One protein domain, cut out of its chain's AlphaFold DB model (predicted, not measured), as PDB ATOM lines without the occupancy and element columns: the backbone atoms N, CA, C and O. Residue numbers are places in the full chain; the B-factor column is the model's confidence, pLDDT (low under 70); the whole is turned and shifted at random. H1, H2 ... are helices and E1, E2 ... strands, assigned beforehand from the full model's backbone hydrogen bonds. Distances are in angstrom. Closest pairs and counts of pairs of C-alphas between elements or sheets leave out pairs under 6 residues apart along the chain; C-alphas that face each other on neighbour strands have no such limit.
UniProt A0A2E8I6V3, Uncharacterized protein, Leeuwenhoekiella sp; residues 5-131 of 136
ATOM      1  N   THR A   5     -14.153 -44.811  29.198       44.59
ATOM      2  CA  THR A   5     -13.801 -43.623  28.397       44.59
ATOM      3  C   THR A   5     -13.749 -43.887  26.887       44.59
ATOM      4  O   THR A   5     -13.937 -42.980  26.089       44.59
ATOM      5  N   THR A   6     -13.558 -45.140  26.470       51.62
ATOM      6  CA  THR A   6     -13.301 -45.493  25.062       51.62
ATOM      7  C   THR A   6     -14.547 -45.547  24.172       51.62
ATOM      8  O   THR A   6     -14.420 -45.531  22.949       51.62
ATOM      9  N   ARG A   7     -15.748 -45.689  24.751       43.47
ATOM     10  CA  ARG A   7     -16.993 -45.875  23.980       43.47
ATOM     11  C   ARG A   7     -17.685 -44.547  23.675       43.47
ATOM     12  O   ARG A   7     -17.994 -44.311  22.517       43.47
ATOM     13  N   LEU A   8     -17.797 -43.674  24.679       45.88
ATOM     14  CA  LEU A   8     -18.288 -42.296  24.520       45.88
ATOM     15  C   LEU A   8     -17.430 -41.514  23.515       45.88
ATOM     16  O   LEU A   8     -17.961 -40.986  22.550       45.88
ATOM     17  N   GLN A   9     -16.100 -41.600  23.627       53.00
ATOM     18  CA  GLN A   9     -15.190 -40.994  22.644       53.00
ATOM     19  C   GLN A   9     -15.349 -41.574  21.230       53.00
ATOM     20  O   GLN A   9     -15.149 -40.872  20.246       53.00
ATOM     21  N   ARG A  10     -15.689 -42.862  21.090       46.88
ATOM     22  CA  ARG A  10     -15.923 -43.472  19.769       46.88
ATOM     23  C   ARG A  10     -17.225 -43.000  19.139       46.88
ATOM     24  O   ARG A  10     -17.241 -42.791  17.932       46.88
ATOM     25  N   GLU A  11     -18.282 -42.866  19.931       50.62
ATOM     26  CA  GLU A  11     -19.587 -42.381  19.476       50.62
ATOM     27  C   GLU A  11     -19.505 -40.896  19.087       50.62
ATOM     28  O   GLU A  11     -19.958 -40.535  18.003       50.62
ATOM     29  N   GLU A  12     -18.798 -40.076  19.871       50.28
ATOM     30  CA  GLU A  12     -18.500 -38.671  19.549       50.28
ATOM     31  C   GLU A  12     -17.673 -38.536  18.261       50.28
ATOM     32  O   GLU A  12     -18.022 -37.770  17.364       50.28
ATOM     33  N   VAL A  13     -16.607 -39.332  18.107       49.66
ATOM     34  CA  VAL A  13     -15.785 -39.335  16.884       49.66
ATOM     35  C   VAL A  13     -16.582 -39.829  15.673       49.66
ATOM     36  O   VAL A  13     -16.384 -39.326  14.564       49.66
ATOM     37  N   GLN A  14     -17.492 -40.792  15.848       49.41
ATOM     38  CA  GLN A  14     -18.380 -41.261  14.780       49.41
ATOM     39  C   GLN A  14     -19.412 -40.206  14.378       49.41
ATOM     40  O   GLN A  14     -19.622 -40.023  13.181       49.41
ATOM     41  N   GLN A  15     -20.005 -39.487  15.334       54.03
ATOM     42  CA  GLN A  15     -20.931 -38.385  15.053       54.03
ATOM     43  C   GLN A  15     -20.227 -37.221  14.353       54.03
ATOM     44  O   GLN A  15     -20.674 -36.808  13.285       54.03
ATOM     45  N   ALA A  16     -19.071 -36.779  14.858       54.97
ATOM     46  CA  ALA A  16     -18.275 -35.734  14.215       54.97
ATOM     47  C   ALA A  16     -17.839 -36.137  12.794       54.97
ATOM     48  O   ALA A  16     -17.854 -35.328  11.869       54.97
ATOM     49  N   SER A  17     -17.501 -37.414  12.583       52.06
ATOM     50  CA  SER A  17     -17.191 -37.932  11.245       52.06
ATOM     51  C   SER A  17     -18.419 -37.933  10.333       52.06
ATOM     52  O   SER A  17     -18.298 -37.584   9.163       52.06
ATOM     53  N   ALA A  18     -19.597 -38.300  10.844       56.50
ATOM     54  CA  ALA A  18     -20.840 -38.315  10.077       56.50
ATOM     55  C   ALA A  18     -21.271 -36.906   9.646       56.50
ATOM     56  O   ALA A  18     -21.666 -36.728   8.496       56.50
ATOM     57  N   GLU A  19     -21.137 -35.901  10.512       61.66
ATOM     58  CA  GLU A  19     -21.423 -34.502  10.174       61.66
ATOM     59  C   GLU A  19     -20.486 -33.975   9.086       61.66
ATOM     60  O   GLU A  19     -20.946 -33.391   8.104       61.66
ATOM     61  N   VAL A  20     -19.183 -34.251   9.198       57.62
ATOM     62  CA  VAL A  20     -18.196 -33.877   8.175       57.62
ATOM     63  C   VAL A  20     -18.476 -34.592   6.850       57.62
ATOM     64  O   VAL A  20     -18.403 -33.962   5.797       57.62
ATOM     65  N   ILE A  21     -18.855 -35.876   6.878       59.16
ATOM     66  CA  ILE A  21     -19.259 -36.631   5.678       59.16
ATOM     67  C   ILE A  21     -20.498 -36.002   5.034       59.16
ATOM     68  O   ILE A  21     -20.549 -35.862   3.814       59.16
ATOM     69  N   GLN A  22     -21.482 -35.591   5.829       59.38
ATOM     70  CA  GLN A  22     -22.712 -35.008   5.306       59.38
ATOM     71  C   GLN A  22     -22.503 -33.606   4.738       59.38
ATOM     72  O   GLN A  22     -23.033 -33.297   3.673       59.38
ATOM     73  N   LEU A  23     -21.656 -32.799   5.374       60.59
ATOM     74  CA  LEU A  23     -21.187 -31.521   4.836       60.59
ATOM     75  C   LEU A  23     -20.388 -31.710   3.541       60.59
ATOM     76  O   LEU A  23     -20.565 -30.951   2.590       60.59
ATOM     77  N   PHE A  24     -19.540 -32.739   3.473       59.84
ATOM     78  CA  PHE A  24     -18.797 -33.097   2.265       59.84
ATOM     79  C   PHE A  24     -19.738 -33.470   1.115       59.84
ATOM     80  O   PHE A  24     -19.596 -32.929   0.024       59.84
ATOM     81  N   LYS A  25     -20.762 -34.290   1.374       59.97
ATOM     82  CA  LYS A  25     -21.801 -34.638   0.391       59.97
ATOM     83  C   LYS A  25     -22.680 -33.465  -0.047       59.97
ATOM     84  O   LYS A  25     -23.215 -33.493  -1.143       59.97
ATOM     85  N   GLN A  26     -22.897 -32.468   0.808       61.84
ATOM     86  CA  GLN A  26     -23.679 -31.283   0.435       61.84
ATOM     87  C   GLN A  26     -22.890 -30.326  -0.461       61.84
ATOM     88  O   GLN A  26     -23.481 -29.630  -1.280       61.84
ATOM     89  N   LYS A  27     -21.565 -30.276  -0.291       55.59
ATOM     90  CA  LYS A  27     -20.673 -29.392  -1.053       55.59
ATOM     91  C   LYS A  27     -20.093 -30.037  -2.319       55.59
ATOM     92  O   LYS A  27     -19.576 -29.311  -3.162       55.59
ATOM     93  N   HIS A  28     -20.179 -31.359  -2.459       55.34
ATOM     94  CA  HIS A  28     -19.657 -32.116  -3.602       55.34
ATOM     95  C   HIS A  28     -20.684 -33.143  -4.093       55.34
ATOM     96  O   HIS A  28     -21.363 -33.742  -3.263       55.34
ATOM     97  N   ASP A  29     -20.765 -33.407  -5.406       57.69
ATOM     98  CA  ASP A  29     -21.689 -34.392  -6.019       57.69
ATOM     99  C   ASP A  29     -21.282 -35.857  -5.731       57.69
ATOM    100  O   ASP A  29     -21.055 -36.687  -6.613       57.69
ATOM    101  N   VAL A  30     -21.139 -36.197  -4.448       60.62
ATOM    102  CA  VAL A  30     -20.735 -37.525  -3.987       60.62
ATOM    103  C   VAL A  30     -21.978 -38.381  -3.784       60.62
ATOM    104  O   VAL A  30     -22.703 -38.263  -2.793       60.62
ATOM    105  N   LYS A  31     -22.197 -39.307  -4.720       64.38
ATOM    106  CA  LYS A  31     -23.361 -40.213  -4.736       64.38
ATOM    107  C   LYS A  31     -23.305 -41.333  -3.692       64.38
ATOM    108  O   LYS A  31     -24.321 -41.974  -3.439       64.38
ATOM    109  N   LEU A  32     -22.150 -41.555  -3.062       60.22
ATOM    110  CA  LEU A  32     -21.970 -42.593  -2.043       60.22
ATOM    111  C   LEU A  32     -22.748 -42.270  -0.763       60.22
ATOM    112  O   LEU A  32     -22.780 -41.133  -0.291       60.22
ATOM    113  N   THR A  33     -23.366 -43.276  -0.157       60.62
ATOM    114  CA  THR A  33     -23.957 -43.178   1.181       60.62
ATOM    115  C   THR A  33     -22.868 -42.988   2.250       60.62
ATOM    116  O   THR A  33     -21.730 -43.426   2.064       60.62
ATOM    117  N   PRO A  34     -23.183 -42.379   3.408       58.31
ATOM    118  CA  PRO A  34     -22.213 -42.235   4.500       58.31
ATOM    119  C   PRO A  34     -21.609 -43.567   4.965       58.31
ATOM    120  O   PRO A  34     -20.421 -43.630   5.273       58.31
ATOM    121  N   LEU A  35     -22.403 -44.645   4.954       58.38
ATOM    122  CA  LEU A  35     -21.939 -45.990   5.292       58.38
ATOM    123  C   LEU A  35     -20.912 -46.509   4.279       58.38
ATOM    124  O   LEU A  35     -19.877 -47.033   4.683       58.38
ATOM    125  N   GLU A  36     -21.153 -46.332   2.979       63.50
ATOM    126  CA  GLU A  36     -20.198 -46.723   1.935       63.50
ATOM    127  C   GLU A  36     -18.889 -45.943   2.055       63.50
ATOM    128  O   GLU A  36     -17.818 -46.536   1.940       63.50
ATOM    129  N   ILE A  37     -18.955 -44.646   2.367       65.69
ATOM    130  CA  ILE A  37     -17.767 -43.824   2.632       65.69
ATOM    131  C   ILE A  37     -17.001 -44.389   3.833       65.69
ATOM    132  O   ILE A  37     -15.804 -44.641   3.731       65.69
ATOM    133  N   MET A  38     -17.674 -44.671   4.952       62.16
ATOM    134  CA  MET A  38     -17.035 -45.239   6.146       62.16
ATOM    135  C   MET A  38     -16.420 -46.625   5.902       62.16
ATOM    136  O   MET A  38     -15.319 -46.896   6.384       62.16
ATOM    137  N   VAL A  39     -17.097 -47.501   5.154       63.12
ATOM    138  CA  VAL A  39     -16.581 -48.829   4.784       63.12
ATOM    139  C   VAL A  39     -15.343 -48.685   3.907       63.12
ATOM    140  O   VAL A  39     -14.309 -49.280   4.207       63.12
ATOM    141  N   LYS A  40     -15.404 -47.846   2.870       69.25
ATOM    142  CA  LYS A  40     -14.277 -47.601   1.965       69.25
ATOM    143  C   LYS A  40     -13.081 -46.965   2.679       69.25
ATOM    144  O   LYS A  40     -11.953 -47.408   2.480       69.25
ATOM    145  N   LEU A  41     -13.316 -46.013   3.587       70.31
ATOM    146  CA  LEU A  41     -12.276 -45.442   4.451       70.31
ATOM    147  C   LEU A  41     -11.594 -46.521   5.290       70.31
ATOM    148  O   LEU A  41     -10.366 -46.614   5.302       70.31
ATOM    149  N   ARG A  42     -12.387 -47.386   5.927       69.44
ATOM    150  CA  ARG A  42     -11.878 -48.471   6.767       69.44
ATOM    151  C   ARG A  42     -11.067 -49.501   5.983       69.44
ATOM    152  O   ARG A  42     -10.071 -49.988   6.504       69.44
ATOM    153  N   LEU A  43     -11.464 -49.804   4.748       70.31
ATOM    154  CA  LEU A  43     -10.719 -50.695   3.852       70.31
ATOM    155  C   LEU A  43      -9.418 -50.062   3.337       70.31
ATOM    156  O   LEU A  43      -8.467 -50.776   3.039       70.31
ATOM    157  N   SER A  44      -9.365 -48.733   3.250       71.81
ATOM    158  CA  SER A  44      -8.210 -48.001   2.727       71.81
ATOM    159  C   SER A  44      -7.104 -47.696   3.746       71.81
ATOM    160  O   SER A  44      -6.047 -47.189   3.366       71.81
ATOM    161  N   ASP A  45      -7.338 -47.966   5.035       80.81
ATOM    162  CA  ASP A  45      -6.444 -47.572   6.138       80.81
ATOM    163  C   ASP A  45      -6.114 -46.058   6.133       80.81
ATOM    164  O   ASP A  45      -5.029 -45.618   6.527       80.81
ATOM    165  N   LEU A  46      -7.050 -45.234   5.645       82.38
ATOM    166  CA  LEU A  46      -6.982 -43.776   5.698       82.38
ATOM    167  C   LEU A  46      -8.121 -43.219   6.549       82.38
ATOM    168  O   LEU A  46      -9.245 -43.719   6.548       82.38
ATOM    169  N   SER A  47      -7.825 -42.136   7.266       80.38
ATOM    170  CA  SER A  47      -8.854 -41.351   7.938       80.38
ATOM    171  C   SER A  47      -9.628 -40.507   6.922       80.38
ATOM    172  O   SER A  47      -9.094 -40.130   5.878       80.38
ATOM    173  N   LEU A  48     -10.875 -40.154   7.248       75.44
ATOM    174  CA  LEU A  48     -11.676 -39.223   6.448       75.44
ATOM    175  C   LEU A  48     -10.918 -37.912   6.130       75.44
ATOM    176  O   LEU A  48     -10.828 -37.576   4.954       75.44
ATOM    177  N   PRO A  49     -10.290 -37.220   7.102       79.12
ATOM    178  CA  PRO A  49      -9.445 -36.050   6.840       79.12
ATOM    179  C   PRO A  49      -8.336 -36.287   5.811       79.12
ATOM    180  O   PRO A  49      -8.056 -35.416   4.994       79.12
ATOM    181  N   ALA A  50      -7.710 -37.467   5.819       85.00
ATOM    182  CA  ALA A  50      -6.656 -37.789   4.864       85.00
ATOM    183  C   ALA A  50      -7.215 -37.949   3.443       85.00
ATOM    184  O   ALA A  50      -6.589 -37.504   2.485       85.00
ATOM    185  N   VAL A  51      -8.409 -38.527   3.306       82.38
ATOM    186  CA  VAL A  51      -9.099 -38.625   2.014       82.38
ATOM    187  C   VAL A  51      -9.616 -37.268   1.540       82.38
ATOM    188  O   VAL A  51      -9.468 -36.955   0.365       82.38
ATOM    189  N   LEU A  52     -10.128 -36.426   2.442       78.38
ATOM    190  CA  LEU A  52     -10.491 -35.040   2.131       78.38
ATOM    191  C   LEU A  52      -9.283 -34.249   1.622       78.38
ATOM    192  O   LEU A  52      -9.381 -33.559   0.614       78.38
ATOM    193  N   ALA A  53      -8.128 -34.389   2.276       84.19
ATOM    194  CA  ALA A  53      -6.896 -33.754   1.826       84.19
ATOM    195  C   ALA A  53      -6.466 -34.250   0.437       84.19
ATOM    196  O   ALA A  53      -6.097 -33.431  -0.395       84.19
ATOM    197  N   LEU A  54      -6.557 -35.557   0.156       86.19
ATOM    198  CA  LEU A  54      -6.311 -36.084  -1.192       86.19
ATOM    199  C   LEU A  54      -7.265 -35.464  -2.216       86.19
ATOM    200  O   LEU A  54      -6.813 -35.030  -3.267       86.19
ATOM    201  N   ALA A  55      -8.556 -35.382  -1.899       80.31
ATOM    202  CA  ALA A  55      -9.559 -34.813  -2.791       80.31
ATOM    203  C   ALA A  55      -9.288 -33.323  -3.086       80.31
ATOM    204  O   ALA A  55      -9.382 -32.904  -4.233       80.31
ATOM    205  N   ILE A  56      -8.868 -32.536  -2.087       79.81
ATOM    206  CA  ILE A  56      -8.467 -31.124  -2.261       79.81
ATOM    207  C   ILE A  56      -7.231 -30.987  -3.165       79.81
ATOM    208  O   ILE A  56      -7.138 -30.055  -3.965       79.81
ATOM    209  N   VAL A  57      -6.256 -31.891  -3.037       83.19
ATOM    210  CA  VAL A  57      -5.066 -31.879  -3.904       83.19
ATOM    211  C   VAL A  57      -5.435 -32.300  -5.331       83.19
ATOM    212  O   VAL A  57      -4.941 -31.709  -6.288       83.19
ATOM    213  N   ASP A  58      -6.335 -33.270  -5.485       82.69
ATOM    214  CA  ASP A  58      -6.828 -33.750  -6.780       82.69
ATOM    215  C   ASP A  58      -7.702 -32.717  -7.507       82.69
ATOM    216  O   ASP A  58      -7.564 -32.526  -8.713       82.69
ATOM    217  N   SER A  59      -8.527 -31.952  -6.787       73.94
ATOM    218  CA  SER A  59      -9.296 -30.858  -7.396       73.94
ATOM    219  C   SER A  59      -8.398 -29.750  -7.944       73.94
ATOM    220  O   SER A  59      -8.686 -29.188  -9.000       73.94
ATOM    221  N   ASN A  60      -7.259 -29.498  -7.296       72.88
ATOM    222  CA  ASN A  60      -6.233 -28.592  -7.807       72.88
ATOM    223  C   ASN A  60      -5.361 -29.212  -8.908       72.88
ATOM    224  O   ASN A  60      -4.749 -28.464  -9.666       72.88
ATOM    225  N   HIS A  61      -5.322 -30.543  -9.056       60.09
ATOM    226  CA  HIS A  61      -4.518 -31.226 -10.080       60.09
ATOM    227  C   HIS A  61      -4.885 -30.812 -11.515       60.09
ATOM    228  O   HIS A  61      -4.036 -30.842 -12.402       60.09
ATOM    229  N   HIS A  62      -6.127 -30.382 -11.746       59.53
ATOM    230  CA  HIS A  62      -6.583 -29.869 -13.042       59.53
ATOM    231  C   HIS A  62      -6.315 -28.363 -13.241       59.53
ATOM    232  O   HIS A  62      -6.597 -27.817 -14.307       59.53
ATOM    233  N   GLY A  63      -5.786 -27.676 -12.224       58.97
ATOM    234  CA  GLY A  63      -5.441 -26.259 -12.272       58.97
ATOM    235  C   GLY A  63      -4.128 -25.978 -13.008       58.97
ATOM    236  O   GLY A  63      -3.315 -26.862 -13.267       58.97
ATOM    237  N   LYS A  64      -3.878 -24.694 -13.305       48.28
ATOM    238  CA  LYS A  64      -2.634 -24.223 -13.949       48.28
ATOM    239  C   LYS A  64      -1.366 -24.585 -13.154       48.28
ATOM    240  O   LYS A  64      -0.299 -24.716 -13.746       48.28
ATOM    241  N   TYR A  65      -1.493 -24.753 -11.836       58.81
ATOM    242  CA  TYR A  65      -0.439 -25.220 -10.939       58.81
ATOM    243  C   TYR A  65      -0.993 -26.379 -10.099       58.81
ATOM    244  O   TYR A  65      -1.717 -26.123  -9.141       58.81
ATOM    245  N   PRO A  66      -0.692 -27.646 -10.441       70.75
ATOM    246  CA  PRO A  66      -1.344 -28.827  -9.867       70.75
ATOM    247  C   PRO A  66      -0.795 -29.212  -8.484       70.75
ATOM    248  O   PRO A  66      -0.634 -30.394  -8.165       70.75
ATOM    249  N   LEU A  67      -0.434 -28.211  -7.686       85.00
ATOM    250  CA  LEU A  67       0.224 -28.352  -6.399       85.00
ATOM    251  C   LEU A  67      -0.515 -27.519  -5.359       85.00
ATOM    252  O   LEU A  67      -0.923 -26.397  -5.638       85.00
ATOM    253  N   VAL A  68      -0.619 -28.060  -4.150       85.81
ATOM    254  CA  VAL A  68      -1.306 -27.423  -3.026       85.81
ATOM    255  C   VAL A  68      -0.354 -27.273  -1.849       85.81
ATOM    256  O   VAL A  68       0.429 -28.176  -1.542       85.81
ATOM    257  N   TYR A  69      -0.423 -26.143  -1.158       89.81
ATOM    258  CA  TYR A  69       0.315 -25.882   0.072       89.81
ATOM    259  C   TYR A  69      -0.500 -26.277   1.307       89.81
ATOM    260  O   TYR A  69      -1.729 -26.281   1.307       89.81
ATOM    261  N   VAL A  70       0.188 -26.552   2.418       88.69
ATOM    262  CA  VAL A  70      -0.464 -26.912   3.695       88.69
ATOM    263  C   VAL A  70      -1.524 -25.880   4.108       88.69
ATOM    264  O   VAL A  70      -2.606 -26.268   4.535       88.69
ATOM    265  N   GLY A  71      -1.232 -24.585   3.939       84.19
ATOM    266  CA  GLY A  71      -2.151 -23.501   4.300       84.19
ATOM    267  C   GLY A  71      -3.427 -23.458   3.452       84.19
ATOM    268  O   GLY A  71      -4.471 -23.049   3.945       84.19
ATOM    269  N   GLU A  72      -3.385 -23.931   2.206       82.12
ATOM    270  CA  GLU A  72      -4.586 -24.031   1.368       82.12
ATOM    271  C   GLU A  72      -5.491 -25.166   1.854       82.12
ATOM    272  O   GLU A  72      -6.698 -24.981   1.986       82.12
ATOM    273  N   VAL A  73      -4.908 -26.316   2.214       83.75
ATOM    274  CA  VAL A  73      -5.655 -27.426   2.832       83.75
ATOM    275  C   VAL A  73      -6.253 -26.999   4.176       83.75
ATOM    276  O   VAL A  73      -7.406 -27.315   4.467       83.75
ATOM    277  N   GLU A  74      -5.498 -26.248   4.979       83.69
ATOM    278  CA  GLU A  74      -5.973 -25.675   6.243       83.69
ATOM    279  C   GLU A  74      -7.143 -24.710   6.031       83.69
ATOM    280  O   GLU A  74      -8.171 -24.852   6.692       83.69
ATOM    281  N   GLY A  75      -7.036 -23.791   5.068       75.75
ATOM    282  CA  GLY A  75      -8.118 -22.875   4.704       75.75
ATOM    283  C   GLY A  75      -9.382 -23.612   4.259       75.75
ATOM    284  O   GLY A  75     -10.487 -23.266   4.683       75.75
ATOM    285  N   PHE A  76      -9.231 -24.691   3.485       76.81
ATOM    286  CA  PHE A  76     -10.348 -25.572   3.149       76.81
ATOM    287  C   PHE A  76     -10.969 -26.192   4.400       76.81
ATOM    288  O   PHE A  76     -12.182 -26.095   4.571       76.81
ATOM    289  N   PHE A  77     -10.177 -26.774   5.301       76.56
ATOM    290  CA  PHE A  77     -10.700 -27.378   6.530       76.56
ATOM    291  C   PHE A  77     -11.437 -26.340   7.386       76.56
ATOM    292  O   PHE A  77     -12.571 -26.583   7.793       76.56
ATOM    293  N   MET A  78     -10.875 -25.143   7.560       73.19
ATOM    294  CA  MET A  78     -11.543 -24.036   8.252       73.19
ATOM    295  C   MET A  78     -12.873 -23.635   7.603       73.19
ATOM    296  O   MET A  78     -13.826 -23.344   8.314       73.19
ATOM    297  N   SER A  79     -12.977 -23.665   6.271       68.75
ATOM    298  CA  SER A  79     -14.239 -23.391   5.561       68.75
ATOM    299  C   SER A  79     -15.295 -24.500   5.716       68.75
ATOM    300  O   SER A  79     -16.473 -24.308   5.386       68.75
ATOM    301  N   TYR A  80     -14.876 -25.689   6.158       63.44
ATOM    302  CA  TYR A  80     -15.730 -26.857   6.360       63.44
ATOM    303  C   TYR A  80     -16.340 -26.913   7.757       63.44
ATOM    304  O   TYR A  80     -17.507 -27.283   7.888       63.44
ATOM    305  N   TYR A  81     -15.585 -26.521   8.780       63.22
ATOM    306  CA  TYR A  81     -16.072 -26.462  10.154       63.22
ATOM    307  C   TYR A  81     -16.793 -25.129  10.396       63.22
ATOM    308  O   TYR A  81     -16.207 -24.053  10.269       63.22
ATOM    309  N   ARG A  82     -18.092 -25.175  10.730       54.41
ATOM    310  CA  ARG A  82     -18.841 -23.968  11.121       54.41
ATOM    311  C   ARG A  82     -18.211 -23.372  12.389       54.41
ATOM    312  O   ARG A  82     -17.782 -24.110  13.265       54.41
ATOM    313  N   ASN A  83     -18.174 -22.043  12.477       54.94
ATOM    314  CA  ASN A  83     -17.740 -21.275  13.656       54.94
ATOM    315  C   ASN A  83     -16.275 -21.439  14.107       54.94
ATOM    316  O   ASN A  83     -15.936 -21.010  15.204       54.94
ATOM    317  N   GLY A  84     -15.385 -21.973  13.265       55.56
ATOM    318  CA  GLY A  84     -13.951 -22.003  13.575       55.56
ATOM    319  C   GLY A  84     -13.507 -23.144  14.494       55.56
ATOM    320  O   GLY A  84     -12.335 -23.188  14.856       55.56
ATOM    321  N   ASP A  85     -14.382 -24.115  14.780       63.50
ATOM    322  CA  ASP A  85     -14.070 -25.334  15.546       63.50
ATOM    323  C   ASP A  85     -13.227 -26.349  14.746       63.50
ATOM    324  O   ASP A  85     -13.388 -27.559  14.878       63.50
ATOM    325  N   ASN A  86     -12.329 -25.882  13.874       67.75
ATOM    326  CA  ASN A  86     -11.430 -26.753  13.128       67.75
ATOM    327  C   ASN A  86     -10.380 -27.359  14.085       67.75
ATOM    328  O   ASN A  86      -9.492 -26.632  14.536       67.75
ATOM    329  N   PRO A  87     -10.393 -28.681  14.352       71.75
ATOM    330  CA  PRO A  87      -9.404 -29.297  15.234       71.75
ATOM    331  C   PRO A  87      -8.045 -29.514  14.542       71.75
ATOM    332  O   PRO A  87      -7.088 -29.975  15.168       71.75
ATOM    333  N   TRP A  88      -7.943 -29.224  13.241       78.38
ATOM    334  CA  TRP A  88      -6.759 -29.476  12.427       78.38
ATOM    335  C   TRP A  88      -5.924 -28.212  12.255       78.38
ATOM    336  O   TRP A  88      -6.175 -27.408  11.362       78.38
ATOM    337  N   GLY A  89      -4.885 -28.074  13.075       80.50
ATOM    338  CA  GLY A  89      -3.869 -27.044  12.862       80.50
ATOM    339  C   GLY A  89      -2.873 -27.408  11.754       80.50
ATOM    340  O   GLY A  89      -2.633 -28.589  11.474       80.50
ATOM    341  N   TYR A  90      -2.215 -26.392  11.195       86.00
ATOM    342  CA  TYR A  90      -1.178 -26.481  10.161       86.00
ATOM    343  C   TYR A  90      -0.205 -27.659  10.339       86.00
ATOM    344  O   TYR A  90       0.011 -28.452   9.422       86.00
ATOM    345  N   SER A  91       0.366 -27.828  11.538       87.00
ATOM    346  CA  SER A  91       1.329 -28.902  11.829       87.00
ATOM    347  C   SER A  91       0.722 -30.303  11.700       87.00
ATOM    348  O   SER A  91       1.380 -31.212  11.187       87.00
ATOM    349  N   ALA A  92      -0.528 -30.494  12.130       86.56
ATOM    350  CA  ALA A  92      -1.225 -31.774  12.017       86.56
ATOM    351  C   ALA A  92      -1.534 -32.103  10.549       86.56
ATOM    352  O   ALA A  92      -1.323 -33.237  10.109       86.56
ATOM    353  N   ILE A  93      -1.941 -31.098   9.770       89.06
ATOM    354  CA  ILE A  93      -2.170 -31.230   8.327       89.06
ATOM    355  C   ILE A  93      -0.857 -31.565   7.612       89.06
ATOM    356  O   ILE A  93      -0.801 -32.530   6.851       89.06
ATOM    357  N   ALA A  94       0.237 -30.863   7.914       91.31
ATOM    358  CA  ALA A  94       1.550 -31.157   7.344       91.31
ATOM    359  C   ALA A  94       2.011 -32.593   7.656       91.31
ATOM    360  O   ALA A  94       2.543 -33.285   6.783       91.31
ATOM    361  N   GLN A  95       1.798 -33.081   8.882       92.25
ATOM    362  CA  GLN A  95       2.100 -34.470   9.238       92.25
ATOM    363  C   GLN A  95       1.235 -35.464   8.455       92.25
ATOM    364  O   GLN A  95       1.751 -36.476   7.977       92.25
ATOM    365  N   MET A  96      -0.059 -35.181   8.299       93.31
ATOM    366  CA  MET A  96      -0.983 -35.999   7.514       93.31
ATOM    367  C   MET A  96      -0.569 -36.070   6.039       93.31
ATOM    368  O   MET A  96      -0.437 -37.170   5.504       93.31
ATOM    369  N   LEU A  97      -0.265 -34.936   5.405       93.44
ATOM    370  CA  LEU A  97       0.215 -34.890   4.019       93.44
ATOM    371  C   LEU A  97       1.529 -35.665   3.856       93.44
ATOM    372  O   LEU A  97       1.674 -36.456   2.928       93.44
ATOM    373  N   ASN A  98       2.462 -35.556   4.807       94.31
ATOM    374  CA  ASN A  98       3.686 -36.361   4.782       94.31
ATOM    375  C   ASN A  98       3.427 -37.871   4.945       94.31
ATOM    376  O   ASN A  98       4.161 -38.673   4.369       94.31
ATOM    377  N   LYS A  99       2.401 -38.291   5.699       93.75
ATOM    378  CA  LYS A  99       1.990 -39.707   5.757       93.75
ATOM    379  C   LYS A  99       1.440 -40.185   4.410       93.75
ATOM    380  O   LYS A  99       1.760 -41.296   3.999       93.75
ATOM    381  N   LEU A 100       0.675 -39.347   3.710       94.25
ATOM    382  CA  LEU A 100       0.173 -39.642   2.363       94.25
ATOM    383  C   LEU A 100       1.305 -39.735   1.330       94.25
ATOM    384  O   LEU A 100       1.278 -40.624   0.480       94.25
ATOM    385  N   VAL A 101       2.346 -38.908   1.469       95.44
ATOM    386  CA  VAL A 101       3.583 -39.024   0.676       95.44
ATOM    387  C   VAL A 101       4.286 -40.358   0.937       95.44
ATOM    388  O   VAL A 101       4.653 -41.054  -0.002       95.44
ATOM    389  N   LYS A 102       4.414 -40.786   2.201       95.06
ATOM    390  CA  LYS A 102       4.997 -42.102   2.535       95.06
ATOM    391  C   LYS A 102       4.196 -43.284   1.976       95.06
ATOM    392  O   LYS A 102       4.767 -44.344   1.753       95.06
ATOM    393  N   LYS A 103       2.887 -43.115   1.761       92.56
ATOM    394  CA  LYS A 103       2.015 -44.111   1.115       92.56
ATOM    395  C   LYS A 103       2.049 -44.029  -0.424       92.56
ATOM    396  O   LYS A 103       1.355 -44.816  -1.075       92.56
ATOM    397  N   ASP A 104       2.864 -43.139  -0.999       94.44
ATOM    398  CA  ASP A 104       2.992 -42.886  -2.443       94.44
ATOM    399  C   ASP A 104       1.688 -42.377  -3.093       94.44
ATOM    400  O   ASP A 104       1.438 -42.558  -4.278       94.44
ATOM    401  N   LEU A 105       0.811 -41.750  -2.304       92.62
ATOM    402  CA  LEU A 105      -0.434 -41.150  -2.805       92.62
ATOM    403  C   LEU A 105      -0.232 -39.685  -3.213       92.62
ATOM    404  O   LEU A 105      -0.914 -39.192  -4.107       92.62
ATOM    405  N   LEU A 106       0.735 -39.016  -2.584       94.31
ATOM    406  CA  LEU A 106       1.148 -37.655  -2.903       94.31
ATOM    407  C   LEU A 106       2.647 -37.609  -3.208       94.31
ATOM    408  O   LEU A 106       3.440 -38.315  -2.586       94.31
ATOM    409  N   ALA A 107       3.032 -36.732  -4.122       93.62
ATOM    410  CA  ALA A 107       4.393 -36.238  -4.250       93.62
ATOM    411  C   ALA A 107       4.503 -34.905  -3.504       93.62
ATOM    412  O   ALA A 107       3.506 -34.207  -3.309       93.62
ATOM    413  N   LYS A 108       5.714 -34.545  -3.075       93.56
ATOM    414  CA  LYS A 108       5.974 -33.231  -2.485       93.56
ATOM    415  C   LYS A 108       7.186 -32.578  -3.120       93.56
ATOM    416  O   LYS A 108       8.184 -33.247  -3.378       93.56
ATOM    417  N   GLU A 109       7.106 -31.270  -3.284       91.94
ATOM    418  CA  GLU A 109       8.149 -30.426  -3.848       91.94
ATOM    419  C   GLU A 109       8.418 -29.243  -2.915       91.94
ATOM    420  O   GLU A 109       7.529 -28.770  -2.200       91.94
ATOM    421  N   ARG A 110       9.671 -28.789  -2.865       89.19
ATOM    422  CA  ARG A 110      10.068 -27.660  -2.024       89.19
ATOM    423  C   ARG A 110      10.112 -26.384  -2.853       89.19
ATOM    424  O   ARG A 110      10.969 -26.242  -3.715       89.19
ATOM    425  N   HIS A 111       9.267 -25.418  -2.508       88.00
ATOM    426  CA  HIS A 111       9.246 -24.080  -3.098       88.00
ATOM    427  C   HIS A 111       9.782 -23.065  -2.079       88.00
ATOM    428  O   HIS A 111       9.041 -22.444  -1.311       88.00
ATOM    429  N   GLY A 112      11.110 -22.939  -2.013       88.25
ATOM    430  CA  GLY A 112      11.786 -22.076  -1.043       88.25
ATOM    431  C   GLY A 112      11.532 -22.508   0.408       88.25
ATOM    432  O   GLY A 112      12.053 -23.532   0.867       88.25
ATOM    433  N   ARG A 113      10.754 -21.705   1.149       82.81
ATOM    434  CA  ARG A 113      10.347 -21.996   2.539       82.81
ATOM    435  C   ARG A 113       9.101 -22.878   2.633       82.81
ATOM    436  O   ARG A 113       8.828 -23.409   3.706       82.81
ATOM    437  N   TYR A 114       8.368 -23.041   1.536       83.69
ATOM    438  CA  TYR A 114       7.100 -23.757   1.508       83.69
ATOM    439  C   TYR A 114       7.262 -25.159   0.921       83.69
ATOM    440  O   TYR A 114       8.157 -25.423   0.116       83.69
ATOM    441  N   MET A 115       6.377 -26.062   1.337       87.31
ATOM    442  CA  MET A 115       6.243 -27.400   0.765       87.31
ATOM    443  C   MET A 115       4.927 -27.469   0.008       87.31
ATOM    444  O   MET A 115       3.873 -27.205   0.593       87.31
ATOM    445  N   ALA A 116       5.012 -27.826  -1.263       90.31
ATOM    446  CA  ALA A 116       3.881 -28.032  -2.145       90.31
ATOM    447  C   ALA A 116       3.647 -29.539  -2.322       90.31
ATOM    448  O   ALA A 116       4.597 -30.326  -2.293       90.31
ATOM    449  N   TYR A 117       2.394 -29.950  -2.473       93.00
ATOM    450  CA  TYR A 117       1.986 -31.348  -2.577       93.00
ATOM    451  C   TYR A 117       1.143 -31.541  -3.830       93.00
ATOM    452  O   TYR A 117       0.229 -30.764  -4.080       93.00
ATOM    453  N   GLY A 118       1.438 -32.583  -4.599       91.19
ATOM    454  CA  GLY A 118       0.721 -32.926  -5.824       91.19
ATOM    455  C   GLY A 118       0.303 -34.386  -5.837       91.19
ATOM    456  O   GLY A 118       0.893 -35.220  -5.145       91.19
ATOM    457  N   MET A 119      -0.704 -34.709  -6.641       90.44
ATOM    458  CA  MET A 119      -1.159 -36.087  -6.801       90.44
ATOM    459  C   MET A 119      -0.119 -36.945  -7.532       90.44
ATOM    460  O   MET A 119       0.424 -36.546  -8.564       90.44
ATOM    461  N   THR A 120       0.120 -38.166  -7.046       91.69
ATOM    462  CA  THR A 120       0.776 -39.202  -7.860       91.69
ATOM    463  C   THR A 120      -0.263 -39.922  -8.720       91.69
ATOM    464  O   THR A 120      -1.457 -39.926  -8.416       91.69
ATOM    465  N   ARG A 121       0.181 -40.651  -9.753       89.19
ATOM    466  CA  ARG A 121      -0.709 -41.546 -10.524       89.19
ATOM    467  C   ARG A 121      -1.430 -42.563  -9.630       89.19
ATOM    468  O   ARG A 121      -2.580 -42.910  -9.897       89.19
ATOM    469  N   LYS A 122      -0.754 -43.038  -8.579       90.44
ATOM    470  CA  LYS A 122      -1.312 -43.966  -7.595       90.44
ATOM    471  C   LYS A 122      -2.386 -43.290  -6.742       90.44
ATOM    472  O   LYS A 122      -3.440 -43.884  -6.552       90.44
ATOM    473  N   GLY A 123      -2.155 -42.055  -6.293       88.56
ATOM    474  CA  GLY A 123      -3.143 -41.254  -5.568       88.56
ATOM    475  C   GLY A 123      -4.422 -41.018  -6.369       88.56
ATOM    476  O   GLY A 123      -5.513 -41.230  -5.845       88.56
ATOM    477  N   ILE A 124      -4.290 -40.651  -7.649       85.69
ATOM    478  CA  ILE A 124      -5.442 -40.397  -8.535       85.69
ATOM    479  C   ILE A 124      -6.269 -41.672  -8.691       85.69
ATOM    480  O   ILE A 124      -7.484 -41.669  -8.501       85.69
ATOM    481  N   ARG A 125      -5.609 -42.795  -9.008       86.25
ATOM    482  CA  ARG A 125      -6.290 -44.089  -9.144       86.25
ATOM    483  C   ARG A 125      -6.993 -44.482  -7.847       86.25
ATOM    484  O   ARG A 125      -8.151 -44.867  -7.883       86.25
ATOM    485  N   PHE A 126      -6.319 -44.306  -6.717       86.62
ATOM    486  CA  PHE A 126      -6.868 -44.608  -5.403       86.62
ATOM    487  C   PHE A 126      -8.160 -43.826  -5.104       86.62
ATOM    488  O   PHE A 126      -9.143 -44.427  -4.676       86.62
ATOM    489  N   LEU A 127      -8.207 -42.515  -5.368       81.12
ATOM    490  CA  LEU A 127      -9.433 -41.721  -5.181       81.12
ATOM    491  C   LEU A 127     -10.571 -42.162  -6.111       81.12
ATOM    492  O   LEU A 127     -11.726 -42.241  -5.683       81.12
ATOM    493  N   ARG A 128     -10.244 -42.491  -7.365       79.00
ATOM    494  CA  ARG A 128     -11.216 -43.000  -8.342       79.00
ATOM    495  C   ARG A 128     -11.797 -44.346  -7.922       79.00
ATOM    496  O   ARG A 128     -13.014 -44.504  -7.960       79.00
ATOM    497  N   ASP A 129     -10.965 -45.270  -7.448       81.19
ATOM    498  CA  ASP A 129     -11.401 -46.581  -6.946       81.19
ATOM    499  C   ASP A 129     -12.307 -46.432  -5.708       81.19
ATOM    500  O   ASP A 129     -13.284 -47.167  -5.517       81.19
ATOM    501  N   LEU A 130     -12.050 -45.412  -4.882       75.06
ATOM    502  CA  LEU A 130     -12.931 -45.051  -3.774       75.06
ATOM    503  C   LEU A 130     -14.259 -44.431  -4.234       75.06
ATOM    504  O   LEU A 130     -15.212 -44.428  -3.457       75.06
ATOM    505  N   GLY A 131     -14.388 -43.976  -5.482       69.12
ATOM    506  CA  GLY A 131     -15.580 -43.282  -5.983       69.12
ATOM    507  C   GLY A 131     -15.806 -41.928  -5.305       69.12
ATOM    508  O   GLY A 131     -16.948 -41.499  -5.169       69.12
TER     509      GLY A 131
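AT A GLANCE: This is residues 5 to 131 of the 136 residues of an uncharacterized protein of Leeuwenhoekiella sp (UniProt A0A2E8I6V3). Helix H3 runs through the middle of a helical body, with H4, H5 and H6 packed crosswise on it and the hairpin of E1 and E2 packed on H3 and H5. H1 and H2 touch near the far end of the body, and residues 5 to 13 of H1 stick out. The 127 printed residues have six named helices and two named strands, in the order H1 H2 H3 H4 H5 E1 E2 H6, with the sheet E1 - E2 antiparallel; the class is mostly helix. The whole is compact, with a radius of gyration of the C-alphas of 14.6 A and spans of 44 by 30 by 26 A.

HOW THE PARTS SIT: H1, residues 5 to 27, touches H2, residues 34 to 44, with residues 18 to 22 alone, at a steep tilt of 69.8 degrees, only just short of perpendicular; the closest C-alphas, of Ile 21 and Pro 34, are 6.4 A apart. The hub H3, residues 48 to 61, only just touches H4, residues 70 to 80, with 3 pairs of C-alphas within 8 A, the closest being Ala 53 and Val 73 at 6.5 A. H3 is about perpendicular, at 78 degrees, to H5, residues 90 to 102, which it touches, the closest C-alphas being Ala 50 and Met 96 at 6.5 A. E1, residues 106 to 111, and E2, residues 114 to 119, form a hairpin, with N 107 and O 118 within hydrogen-bond range at 2.8 A. H6, residues 121 to 130, touches H3, the closest C-alphas being Asp 58 and Ile 124 at 7.0 A. Every O i to N i+4 pair is within range in H2 to H6, and 18 of 19 in H1.

IN THESE COORDINATES: H1 begins at C-alpha 5 (-13.801, -43.623, 28.397) and measures 33.4 A, H3 19.7 A, H5 18.4 A and E2 17.0 A; H6 ends at C-alpha 130 (-12.931, -45.051, -3.774).

THE WHOLE: The printed part has no cut and no long link. The C-alphas farthest apart, of Thr 5 and Lys 64, are 47.9 A apart. Mean pLDDT of the printed part is 74.0; 51 residues are under 70, among them 5 to 40 and 79 to 86.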